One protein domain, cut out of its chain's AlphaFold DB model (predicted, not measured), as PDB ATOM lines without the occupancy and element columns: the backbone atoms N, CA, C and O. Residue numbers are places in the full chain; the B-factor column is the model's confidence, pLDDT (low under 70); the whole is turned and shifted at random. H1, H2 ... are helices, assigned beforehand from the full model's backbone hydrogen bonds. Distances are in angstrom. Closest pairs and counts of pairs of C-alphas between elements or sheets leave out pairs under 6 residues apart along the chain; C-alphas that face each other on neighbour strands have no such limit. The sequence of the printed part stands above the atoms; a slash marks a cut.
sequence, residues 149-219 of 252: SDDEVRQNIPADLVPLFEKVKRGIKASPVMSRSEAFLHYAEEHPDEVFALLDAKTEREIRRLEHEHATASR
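This is residues 149 to 219 of the 252 residues of an uncharacterized protein of bacterium (UniProt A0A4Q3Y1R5). Picture a small head with one long helical arm: the short helices H1, H2 and H3 and the loops between them gather into the head, and the long helix H4 starts at the head and runs out of it, its residues 203 to 219 sticking out free. H3 and H4 meet near their ends and make an L, with H2 near the inside of that corner. The printed part has 71 residues with four named helices, in the order H1, H2, H3, H4, and no named strand, and its class is all helix. The whole is loose, with a radius of gyration of the C-alphas of 16.1 A, and the C-alphas span 59 by 24 by 16 A, a length made largely by the arm.

Start at Ser 149 and step to C-alpha 150 at (-35.126, -16.330, -14.012), where H1 begins; it holds residues 150 to 156. Pass residues 157 to 161 and you reach H2, residues 162 to 168. H1 and H2 each measure 10.0 A from first to last C-alpha. Residues 169 to 179 then bear no named helix, and Pro 176 lies among them. Find C-alpha 180 at (-40.016, -21.030, -19.694) for the start of H3, residues 180 to 190, which is 15.3 A long. After the single residue His 191 comes H4, residues 192 to 219, the longest helix with 28 residues and 39.5 A from first to last C-alpha. Watch z climb along it, from C-alpha 192 at (-42.613, -36.464, -10.104) to C-alpha 219 at (-38.639, -29.091, 28.489).

Begin with H1 and look for H2 near it: the two are close but not clearly touching, with the C-alphas of Arg 154 and Val 162 the closest at 6.3 A. They run opposite ways at a steep tilt of 44 degrees. H1 and H3 only just touch, with 3 pairs of C-alphas within 8 A, the closest being those of Val 153 and Ser 181 at 5.2 A. These two run the same way at a steep tilt of 69 degrees, only just short of about perpendicular. H2 and H3 are close but not clearly touching; their closest C-alphas, those of Phe 165 and Phe 184, are 7.2 A apart, and their lines are about perpendicular at 84 degrees. Now move to H4, which touches H2 with its residues 194 to 198 alone. The closest C-alphas there are those of Leu 164 and Val 195, 7.0 A apart, and the two helices run opposite ways at a steep tilt of 42 degrees. H3 and H4 are close but not clearly touching, with the C-alphas of Ala 188 and Val 195 the closest at 6.5 A, and they are about perpendicular at 86 degrees. H1 and H4 are apart. On the backbone, each O i to N i+4 pair is within hydrogen-bond range in H1, H3 and H4, while in H2 2 of 3 pairs are.

The two C-alphas farthest apart are those of Pro 176 and Arg 219, 58.7 A. Leave out residues 203 to 219, which stand free, and the remaining 54 residues span 34 by 21 by 16 A, with a radius of gyration of 10.7 A. The printed part has no cut. The links from H1 to H2 and from H3 to H4 are tight, and the link from H2 to H3, with 11 residues, is long. The mean pLDDT of the printed part is 88.0, and the one residue under 70 is Arg 219.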
ATOM      1  N   SER A 149     -37.237 -14.094 -17.834       82.94
ATOM      2  CA  SER A 149     -36.084 -14.018 -16.939       82.94
ATOM      3  C   SER A 149     -36.220 -15.013 -15.782       82.94
ATOM      4  O   SER A 149     -37.326 -15.399 -15.409       82.94
ATOM      5  N   ASP A 150     -35.098 -15.429 -15.179       87.75
ATOM      6  CA  ASP A 150     -35.126 -16.330 -14.012       87.75
ATOM      7  C   ASP A 150     -36.035 -15.778 -12.890       87.75
ATOM      8  O   ASP A 150     -36.710 -16.551 -12.217       87.75
ATOM      9  N   ASP A 151     -36.088 -14.451 -12.710       87.00
ATOM     10  CA  ASP A 151     -36.936 -13.787 -11.712       87.00
ATOM     11  C   ASP A 151     -38.426 -13.813 -12.068       87.00
ATOM     12  O   ASP A 151     -39.253 -14.062 -11.193       87.00
ATOM     13  N   GLU A 152     -38.777 -13.613 -13.340       87.19
ATOM     14  CA  GLU A 152     -40.160 -13.759 -13.817       87.19
ATOM     15  C   GLU A 152     -40.635 -15.209 -13.674       87.19
ATOM     16  O   GLU A 152     -41.746 -15.451 -13.207       87.19
ATOM     17  N   VAL A 153     -39.771 -16.188 -13.977       90.75
ATOM     18  CA  VAL A 153     -40.102 -17.604 -13.769       90.75
ATOM     19  C   VAL A 153     -40.332 -17.891 -12.285       90.75
ATOM     20  O   VAL A 153     -41.331 -18.520 -11.952       90.75
ATOM     21  N   ARG A 154     -39.483 -17.382 -11.377       92.75
ATOM     22  CA  ARG A 154     -39.667 -17.534  -9.916       92.75
ATOM     23  C   ARG A 154     -40.994 -16.965  -9.413       92.75
ATOM     24  O   ARG A 154     -41.542 -17.508  -8.463       92.75
ATOM     25  N   GLN A 155     -41.478 -15.877 -10.012       91.00
ATOM     26  CA  GLN A 155     -42.758 -15.261  -9.647       91.00
ATOM     27  C   GLN A 155     -43.961 -16.063 -10.160       91.00
ATOM     28  O   GLN A 155     -45.002 -16.074  -9.507       91.00
ATOM     29  N   ASN A 156     -43.811 -16.740 -11.301       91.94
ATOM     30  CA  ASN A 156     -44.892 -17.480 -11.954       91.94
ATOM     31  C   ASN A 156     -45.020 -18.939 -11.483       91.94
ATOM     32  O   ASN A 156     -46.065 -19.552 -11.694       91.94
ATOM     33  N   ILE A 157     -43.989 -19.510 -10.851       93.06
ATOM     34  CA  ILE A 157     -44.017 -20.887 -10.336       93.06
ATOM     35  C   ILE A 157     -44.396 -20.928  -8.845       93.06
ATOM     36  O   ILE A 157     -44.054 -20.016  -8.090       93.06
ATOM     37  N   PRO A 158     -45.053 -22.004  -8.373       91.62
ATOM     38  CA  PRO A 158     -45.310 -22.202  -6.952       91.62
ATOM     39  C   PRO A 158     -44.022 -22.140  -6.123       91.62
ATOM     40  O   PRO A 158     -43.007 -22.738  -6.490       91.62
ATOM     41  N   ALA A 159     -44.074 -21.471  -4.965       89.00
ATOM     42  CA  ALA A 159     -42.910 -21.267  -4.096       89.00
ATOM     43  C   ALA A 159     -42.227 -22.583  -3.670       89.00
ATOM     44  O   ALA A 159     -41.015 -22.617  -3.452       89.00
ATOM     45  N   ASP A 160     -42.990 -23.676  -3.588       88.69
ATOM     46  CA  ASP A 160     -42.487 -25.009  -3.246       88.69
ATOM     47  C   ASP A 160     -41.602 -25.623  -4.336       88.69
ATOM     48  O   ASP A 160     -40.715 -26.420  -4.033       88.69
ATOM     49  N   LEU A 161     -41.795 -25.214  -5.591       92.31
ATOM     50  CA  LEU A 161     -41.059 -25.721  -6.748       92.31
ATOM     51  C   LEU A 161     -39.839 -24.859  -7.107       92.31
ATOM     52  O   LEU A 161     -38.997 -25.284  -7.897       92.31
ATOM     53  N   VAL A 162     -39.671 -23.684  -6.490       93.19
ATOM     54  CA  VAL A 162     -38.504 -22.808  -6.711       93.19
ATOM     55  C   VAL A 162     -37.164 -23.524  -6.451       93.19
ATOM     56  O   VAL A 162     -36.258 -23.393  -7.277       93.19
ATOM     57  N   PRO A 163     -36.994 -24.329  -5.379       92.50
ATOM     58  CA  PRO A 163     -35.754 -25.075  -5.165       92.50
ATOM     59  C   PRO A 163     -35.464 -26.112  -6.257       92.50
ATOM     60  O   PRO A 163     -34.295 -26.370  -6.543       92.50
ATOM     61  N   LEU A 164     -36.506 -26.704  -6.862       92.00
ATOM     62  CA  LEU A 164     -36.346 -27.608  -8.004       92.00
ATOM     63  C   LEU A 164     -35.867 -26.816  -9.210       92.00
ATOM     64  O   LEU A 164     -34.844 -27.158  -9.798       92.00
ATOM     65  N   PHE A 165     -36.551 -25.711  -9.511       93.44
ATOM     66  CA  PHE A 165     -36.193 -24.825 -10.609       93.44
ATOM     67  C   PHE A 165     -34.725 -24.396 -10.534       93.44
ATOM     68  O   PHE A 165     -34.008 -24.532 -11.516       93.44
ATOM     69  N   GLU A 166     -34.210 -23.991  -9.371       93.62
ATOM     70  CA  GLU A 166     -32.797 -23.599  -9.230       93.62
ATOM     71  C   GLU A 166     -31.794 -24.706  -9.600       93.62
ATOM     72  O   GLU A 166     -30.701 -24.398 -10.087       93.62
ATOM     73  N   LYS A 167     -32.159 -25.983  -9.423       92.31
ATOM     74  CA  LYS A 167     -31.327 -27.124  -9.830       92.31
ATOM     75  C   LYS A 167     -31.342 -27.327 -11.345       92.31
ATOM     76  O   LYS A 167     -30.286 -27.550 -11.936       92.31
ATOM     77  N   VAL A 168     -32.515 -27.222 -11.975       93.12
ATOM     78  CA  VAL A 168     -32.723 -27.605 -13.386       93.12
ATOM     79  C   VAL A 168     -32.799 -26.427 -14.366       93.12
ATOM     80  O   VAL A 168     -32.761 -26.628 -15.579       93.12
ATOM     81  N   LYS A 169     -32.805 -25.176 -13.887       91.38
ATOM     82  CA  LYS A 169     -33.006 -23.949 -14.689       91.38
ATOM     83  C   LYS A 169     -32.067 -23.765 -15.881       91.38
ATOM     84  O   LYS A 169     -32.388 -22.997 -16.784       91.38
ATOM     85  N   ARG A 170     -30.899 -24.423 -15.882       90.19
ATOM     86  CA  ARG A 170     -29.932 -24.397 -16.998       90.19
ATOM     87  C   ARG A 170     -30.340 -25.312 -18.158       90.19
ATOM     88  O   ARG A 170     -29.952 -25.043 -19.293       90.19
ATOM     89  N   GLY A 171     -31.085 -26.380 -17.873       88.38
ATOM     90  CA  GLY A 171     -31.608 -27.318 -18.870       88.38
ATOM     91  C   GLY A 171     -32.926 -26.857 -19.494       88.38
ATOM     92  O   GLY A 171     -33.221 -27.218 -20.628       88.38
ATOM     93  N   ILE A 172     -33.681 -26.010 -18.791       87.69
ATOM     94  CA  ILE A 172     -35.026 -25.595 -19.198       87.69
ATOM     95  C   ILE A 172     -34.961 -24.288 -19.976       87.69
ATOM     96  O   ILE A 172     -34.624 -23.224 -19.442       87.69
ATOM     97  N   LYS A 173     -35.293 -24.384 -21.261       86.25
ATOM     98  CA  LYS A 173     -35.288 -23.272 -22.211       86.25
ATOM     99  C   LYS A 173     -36.709 -22.998 -22.682       86.25
ATOM    100  O   LYS A 173     -37.463 -23.932 -22.926       86.25
ATOM    101  N   ALA A 174     -37.044 -21.719 -22.839       83.75
ATOM    102  CA  ALA A 174     -38.281 -21.326 -23.503       83.75
ATOM    103  C   ALA A 174     -38.288 -21.837 -24.952       83.75
ATOM    104  O   ALA A 174     -37.254 -21.826 -25.631       83.75
ATOM    105  N   SER A 175     -39.457 -22.252 -25.424       81.81
ATOM    106  CA  SER A 175     -39.708 -22.644 -26.811       81.81
ATOM    107  C   SER A 175     -40.595 -21.582 -27.473       81.81
ATOM    108  O   SER A 175     -41.317 -20.879 -26.773       81.81
ATOM    109  N   PRO A 176     -40.623 -21.441 -28.812       78.31
ATOM    110  CA  PRO A 176     -41.568 -20.533 -29.468       78.31
ATOM    111  C   PRO A 176     -43.049 -20.791 -29.134       78.31
ATOM    112  O   PRO A 176     -43.865 -19.899 -29.337       78.31
ATOM    113  N   VAL A 177     -43.389 -22.000 -28.664       83.94
ATOM    114  CA  VAL A 177     -44.766 -22.447 -28.373       83.94
ATOM    115  C   VAL A 177     -45.069 -22.500 -26.870       83.94
ATOM    116  O   VAL A 177     -46.235 -22.511 -26.502       83.94
ATOM    117  N   MET A 178     -44.046 -22.525 -26.010       84.19
ATOM    118  CA  MET A 178     -44.201 -22.708 -24.562       84.19
ATOM    119  C   MET A 178     -43.292 -21.752 -23.803       84.19
ATOM    120  O   MET A 178     -42.100 -21.631 -24.123       84.19
ATOM    121  N   SER A 179     -43.839 -21.101 -22.781       87.31
ATOM    122  CA  SER A 179     -43.057 -20.223 -21.916       87.31
ATOM    123  C   SER A 179     -42.026 -21.016 -21.095       87.31
ATOM    124  O   SER A 179     -42.050 -22.248 -21.037       87.31
ATOM    125  N   ARG A 180     -41.055 -20.334 -20.476       89.75
ATOM    126  CA  ARG A 180     -40.016 -21.030 -19.694       89.75
ATOM    127  C   ARG A 180     -40.591 -21.602 -18.400       89.75
ATOM    128  O   ARG A 180     -40.168 -22.672 -17.971       89.75
ATOM    129  N   SER A 181     -41.548 -20.893 -17.810       91.00
ATOM    130  CA  SER A 181     -42.349 -21.344 -16.677       91.00
ATOM    131  C   SER A 181     -43.212 -22.557 -17.043       91.00
ATOM    132  O   SER A 181     -43.158 -23.554 -16.330       91.00
ATOM    133  N   GLU A 182     -43.897 -22.551 -18.191       90.31
ATOM    134  CA  GLU A 182     -44.655 -23.710 -18.695       90.31
ATOM    135  C   GLU A 182     -43.755 -24.921 -18.973       90.31
ATOM    136  O   GLU A 182     -44.072 -26.035 -18.567       90.31
ATOM    137  N   ALA A 183     -42.597 -24.713 -19.605       92.75
ATOM    138  CA  ALA A 183     -41.624 -25.778 -19.839       92.75
ATOM    139  C   ALA A 183     -41.080 -26.373 -18.526       92.75
ATOM    140  O   ALA A 183     -40.791 -27.567 -18.463       92.75
ATOM    141  N   PHE A 184     -40.956 -25.565 -17.466       95.56
ATOM    142  CA  PHE A 184     -40.587 -26.063 -16.142       95.56
ATOM    143  C   PHE A 184     -41.699 -26.871 -15.480       95.56
ATOM    144  O   PHE A 184     -41.412 -27.912 -14.892       95.56
ATOM    145  N   LEU A 185     -42.950 -26.431 -15.593       94.50
ATOM    146  CA  LEU A 185     -44.082 -27.194 -15.070       94.50
ATOM    147  C   LEU A 185     -44.208 -28.544 -15.781       94.50
ATOM    148  O   LEU A 185     -44.325 -29.563 -15.111       94.50
ATOM    149  N   HIS A 186     -44.040 -28.570 -17.104       94.44
ATOM    150  CA  HIS A 186     -44.019 -29.818 -17.869       94.44
ATOM    151  C   HIS A 186     -42.874 -30.749 -17.433       94.44
ATOM    152  O   HIS A 186     -43.071 -31.950 -17.283       94.44
ATOM    153  N   TYR A 187     -41.682 -30.204 -17.159       94.62
ATOM    154  CA  TYR A 187     -40.575 -30.995 -16.607       94.62
ATOM    155  C   TYR A 187     -40.930 -31.609 -15.246       94.62
ATOM    156  O   TYR A 187     -40.639 -32.779 -15.006       94.62
ATOM    157  N   ALA A 188     -41.559 -30.830 -14.361       93.75
ATOM    158  CA  ALA A 188     -41.977 -31.297 -13.042       93.75
ATOM    159  C   ALA A 188     -43.071 -32.379 -13.124       93.75
ATOM    160  O   ALA A 188     -43.063 -33.308 -12.320       93.75
ATOM    161  N   GLU A 189     -43.972 -32.285 -14.106       93.19
ATOM    162  CA  GLU A 189     -44.985 -33.309 -14.389       93.19
ATOM    163  C   GLU A 189     -44.363 -34.617 -14.900       93.19
ATOM    164  O   GLU A 189     -44.798 -35.700 -14.511       93.19
ATOM    165  N   GLU A 190     -43.319 -34.534 -15.727       94.75
ATOM    166  CA  GLU A 190     -42.596 -35.705 -16.238       94.75
ATOM    167  C   GLU A 190     -41.684 -36.366 -15.190       94.75
ATOM    168  O   GLU A 190     -41.402 -37.560 -15.293       94.75
ATOM    169  N   HIS A 191     -41.236 -35.610 -14.181       94.38
ATOM    170  CA  HIS A 191     -40.283 -36.063 -13.159       94.38
ATOM    171  C   HIS A 191     -40.856 -35.911 -11.738       94.38
ATOM    172  O   HIS A 191     -40.287 -35.187 -10.911       94.38
ATOM    173  N   PRO A 192     -41.963 -36.608 -11.406       92.50
ATOM    174  CA  PRO A 192     -42.613 -36.464 -10.104       92.50
ATOM    175  C   PRO A 192     -41.701 -36.884  -8.943       92.50
ATOM    176  O   PRO A 192     -41.761 -36.288  -7.870       92.50
ATOM    177  N   ASP A 193     -40.798 -37.846  -9.162       91.69
ATOM    178  CA  ASP A 193     -39.858 -38.331  -8.143       91.69
ATOM    179  C   ASP A 193     -38.929 -37.218  -7.627       91.69
ATOM    180  O   ASP A 193     -38.646 -37.133  -6.429       91.69
ATOM    181  N   GLU A 194     -38.483 -36.314  -8.505       89.06
ATOM    182  CA  GLU A 194     -37.632 -35.181  -8.118       89.06
ATOM    183  C   GLU A 194     -38.403 -34.123  -7.318       89.06
ATOM    184  O   GLU A 194     -37.845 -33.495  -6.409       89.06
ATOM    185  N   VAL A 195     -39.689 -33.941  -7.639       90.00
ATOM    186  CA  VAL A 195     -40.599 -33.057  -6.903       90.00
ATOM    187  C   VAL A 195     -40.829 -33.605  -5.497       90.00
ATOM    188  O   VAL A 195     -40.649 -32.871  -4.521       90.00
ATOM    189  N   PHE A 196     -41.154 -34.897  -5.376       88.88
ATOM    190  CA  PHE A 196     -41.371 -35.542  -4.082       88.88
ATOM    191  C   PHE A 196     -40.121 -35.504  -3.211       88.88
ATOM    192  O   PHE A 196     -40.204 -35.055  -2.074       88.88
ATOM    193  N   ALA A 197     -38.943 -35.820  -3.755       88.06
ATOM    194  CA  ALA A 197     -37.694 -35.770  -2.994       88.06
ATOM    195  C   ALA A 197     -37.402 -34.379  -2.388       88.06
ATOM    196  O   ALA A 197     -36.799 -34.260  -1.318       88.06
ATOM    197  N   LEU A 198     -37.809 -33.301  -3.066       86.62
ATOM    198  CA  LEU A 198     -37.664 -31.939  -2.549       86.62
ATOM    199  C   LEU A 198     -38.710 -31.580  -1.499       86.62
ATOM    200  O   LEU A 198     -38.365 -30.926  -0.509       86.62
ATOM    201  N   LEU A 199     -39.960 -31.993  -1.710       85.56
ATOM    202  CA  LEU A 199     -41.020 -31.827  -0.723       85.56
ATOM    203  C   LEU A 199     -40.684 -32.604   0.549       85.56
ATOM    204  O   LEU A 199     -40.751 -32.020   1.623       85.56
ATOM    205  N   ASP A 200     -40.201 -33.837   0.425       85.44
ATOM    206  CA  ASP A 200     -39.763 -34.686   1.535       85.44
ATOM    207  C   ASP A 200     -38.604 -34.049   2.306       85.44
ATOM    208  O   ASP A 200     -38.635 -33.940   3.529       85.44
ATOM    209  N   ALA A 201     -37.605 -33.495   1.613       81.62
ATOM    210  CA  ALA A 201     -36.523 -32.776   2.283       81.62
ATOM    211  C   ALA A 201     -37.010 -31.516   3.032       81.62
ATOM    212  O   ALA A 201     -36.411 -31.116   4.038       81.62
ATOM    213  N   LYS A 202     -38.072 -30.857   2.549       82.56
ATOM    214  CA  LYS A 202     -38.684 -29.693   3.208       82.56
ATOM    215  C   LYS A 202     -39.547 -30.119   4.395       82.56
ATOM    216  O   LYS A 202     -39.425 -29.513   5.459       82.56
ATOM    217  N   THR A 203     -40.369 -31.155   4.240       83.81
ATOM    218  CA  THR A 203     -41.206 -31.701   5.314       83.81
ATOM    219  C   THR A 203     -40.342 -32.289   6.418       83.81
ATOM    220  O   THR A 203     -40.585 -31.967   7.571       83.81
ATOM    221  N   GLU A 204     -39.264 -33.018   6.115       84.81
ATOM    222  CA  GLU A 204     -38.313 -33.509   7.119       84.81
ATOM    223  C   GLU A 204     -37.668 -32.374   7.923       84.81
ATOM    224  O   GLU A 204     -37.503 -32.480   9.139       84.81
ATOM    225  N   ARG A 205     -37.292 -31.266   7.268       83.94
ATOM    226  CA  ARG A 205     -36.750 -30.088   7.966       83.94
ATOM    227  C   ARG A 205     -37.789 -29.441   8.867       83.94
ATOM    228  O   ARG A 205     -37.449 -29.065   9.987       83.94
ATOM    229  N   GLU A 206     -39.025 -29.319   8.395       84.75
ATOM    230  CA  GLU A 206     -40.111 -28.749   9.188       84.75
ATOM    231  C   GLU A 206     -40.499 -29.669  10.348       84.75
ATOM    232  O   GLU A 206     -40.668 -29.187  11.460       84.75
ATOM    233  N   ILE A 207     -40.522 -30.989  10.141       85.44
ATOM    234  CA  ILE A 207     -40.702 -31.991  11.197       85.44
ATOM    235  C   ILE A 207     -39.610 -31.825  12.247       85.44
ATOM    236  O   ILE A 207     -39.931 -31.642  13.413       85.44
ATOM    237  N   ARG A 208     -38.330 -31.775  11.859       87.31
ATOM    238  CA  ARG A 208     -37.227 -31.561  12.816       87.31
ATOM    239  C   ARG A 208     -37.346 -30.231  13.557       87.31
ATOM    240  O   ARG A 208     -37.013 -30.155  14.739       87.31
ATOM    241  N   ARG A 209     -37.799 -29.171  12.879       88.81
ATOM    242  CA  ARG A 209     -38.037 -27.863  13.502       88.81
ATOM    243  C   ARG A 209     -39.169 -27.948  14.525       88.81
ATOM    244  O   ARG A 209     -38.977 -27.516  15.656       88.81
ATOM    245  N   LEU A 210     -40.296 -28.554  14.161       87.19
ATOM    246  CA  LEU A 210     -41.445 -28.760  15.042       87.19
ATOM    247  C   LEU A 210     -41.115 -29.705  16.202       87.19
ATOM    248  O   LEU A 210     -41.519 -29.440  17.326       87.19
ATOM    249  N   GLU A 211     -40.329 -30.759  15.985       87.19
ATOM    250  CA  GLU A 211     -39.803 -31.636  17.037       87.19
ATOM    251  C   GLU A 211     -38.904 -30.862  18.004       87.19
ATOM    252  O   GLU A 211     -38.974 -31.068  19.214       87.19
ATOM    253  N   HIS A 212     -38.080 -29.944  17.494       87.62
ATOM    254  CA  HIS A 212     -37.247 -29.076  18.321       87.62
ATOM    255  C   HIS A 212     -38.081 -28.065  19.122       87.62
ATOM    256  O   HIS A 212     -37.870 -27.907  20.328       87.62
ATOM    257  N   GLU A 213     -39.058 -27.412  18.491       84.19
ATOM    258  CA  GLU A 213     -40.026 -26.524  19.153       84.19
ATOM    259  C   GLU A 213     -40.827 -27.291  20.219       84.19
ATOM    260  O   GLU A 213     -40.954 -26.847  21.359       84.19
ATOM    261  N   HIS A 214     -41.272 -28.508  19.913       83.75
ATOM    262  CA  HIS A 214     -41.982 -29.367  20.850       83.75
ATOM    263  C   HIS A 214     -41.077 -29.845  21.993       83.75
ATOM    264  O   HIS A 214     -41.501 -29.855  23.147       83.75
ATOM    265  N   ALA A 215     -39.820 -30.206  21.723       82.12
ATOM    266  CA  ALA A 215     -38.857 -30.610  22.746       82.12
ATOM    267  C   ALA A 215     -38.487 -29.449  23.679       82.12
ATOM    268  O   ALA A 215     -38.341 -29.652  24.885       82.12
ATOM    269  N   THR A 216     -38.351 -28.231  23.150       81.50
ATOM    270  CA  THR A 216     -38.093 -27.024  23.950       81.50
ATOM    271  C   THR A 216     -39.315 -26.620  24.772       81.50
ATOM    272  O   THR A 216     -39.168 -26.385  25.972       81.50
ATOM    273  N   ALA A 217     -40.520 -26.649  24.195       77.69
ATOM    274  CA  ALA A 217     -41.773 -26.428  24.918       77.69
ATOM    275  C   ALA A 217     -42.011 -27.495  26.003       77.69
ATOM    276  O   ALA A 217     -42.307 -27.166  27.150       77.69
ATOM    277  N   SER A 218     -41.790 -28.775  25.692       73.88
ATOM    278  CA  SER A 218     -41.918 -29.886  26.648       73.88
ATOM    279  C   SER A 218     -40.893 -29.790  27.776       73.88
ATOM    280  O   SER A 218     -41.231 -30.024  28.937       73.88
ATOM    281  N   ARG A 219     -39.648 -29.395  27.467       65.44
ATOM    282  CA  ARG A 219     -38.639 -29.091  28.489       65.44
ATOM    283  C   ARG A 219     -39.080 -27.928  29.366       65.44
ATOM    284  O   ARG A 219     -38.979 -28.076  30.573       65.44
TER     285      ARG A 219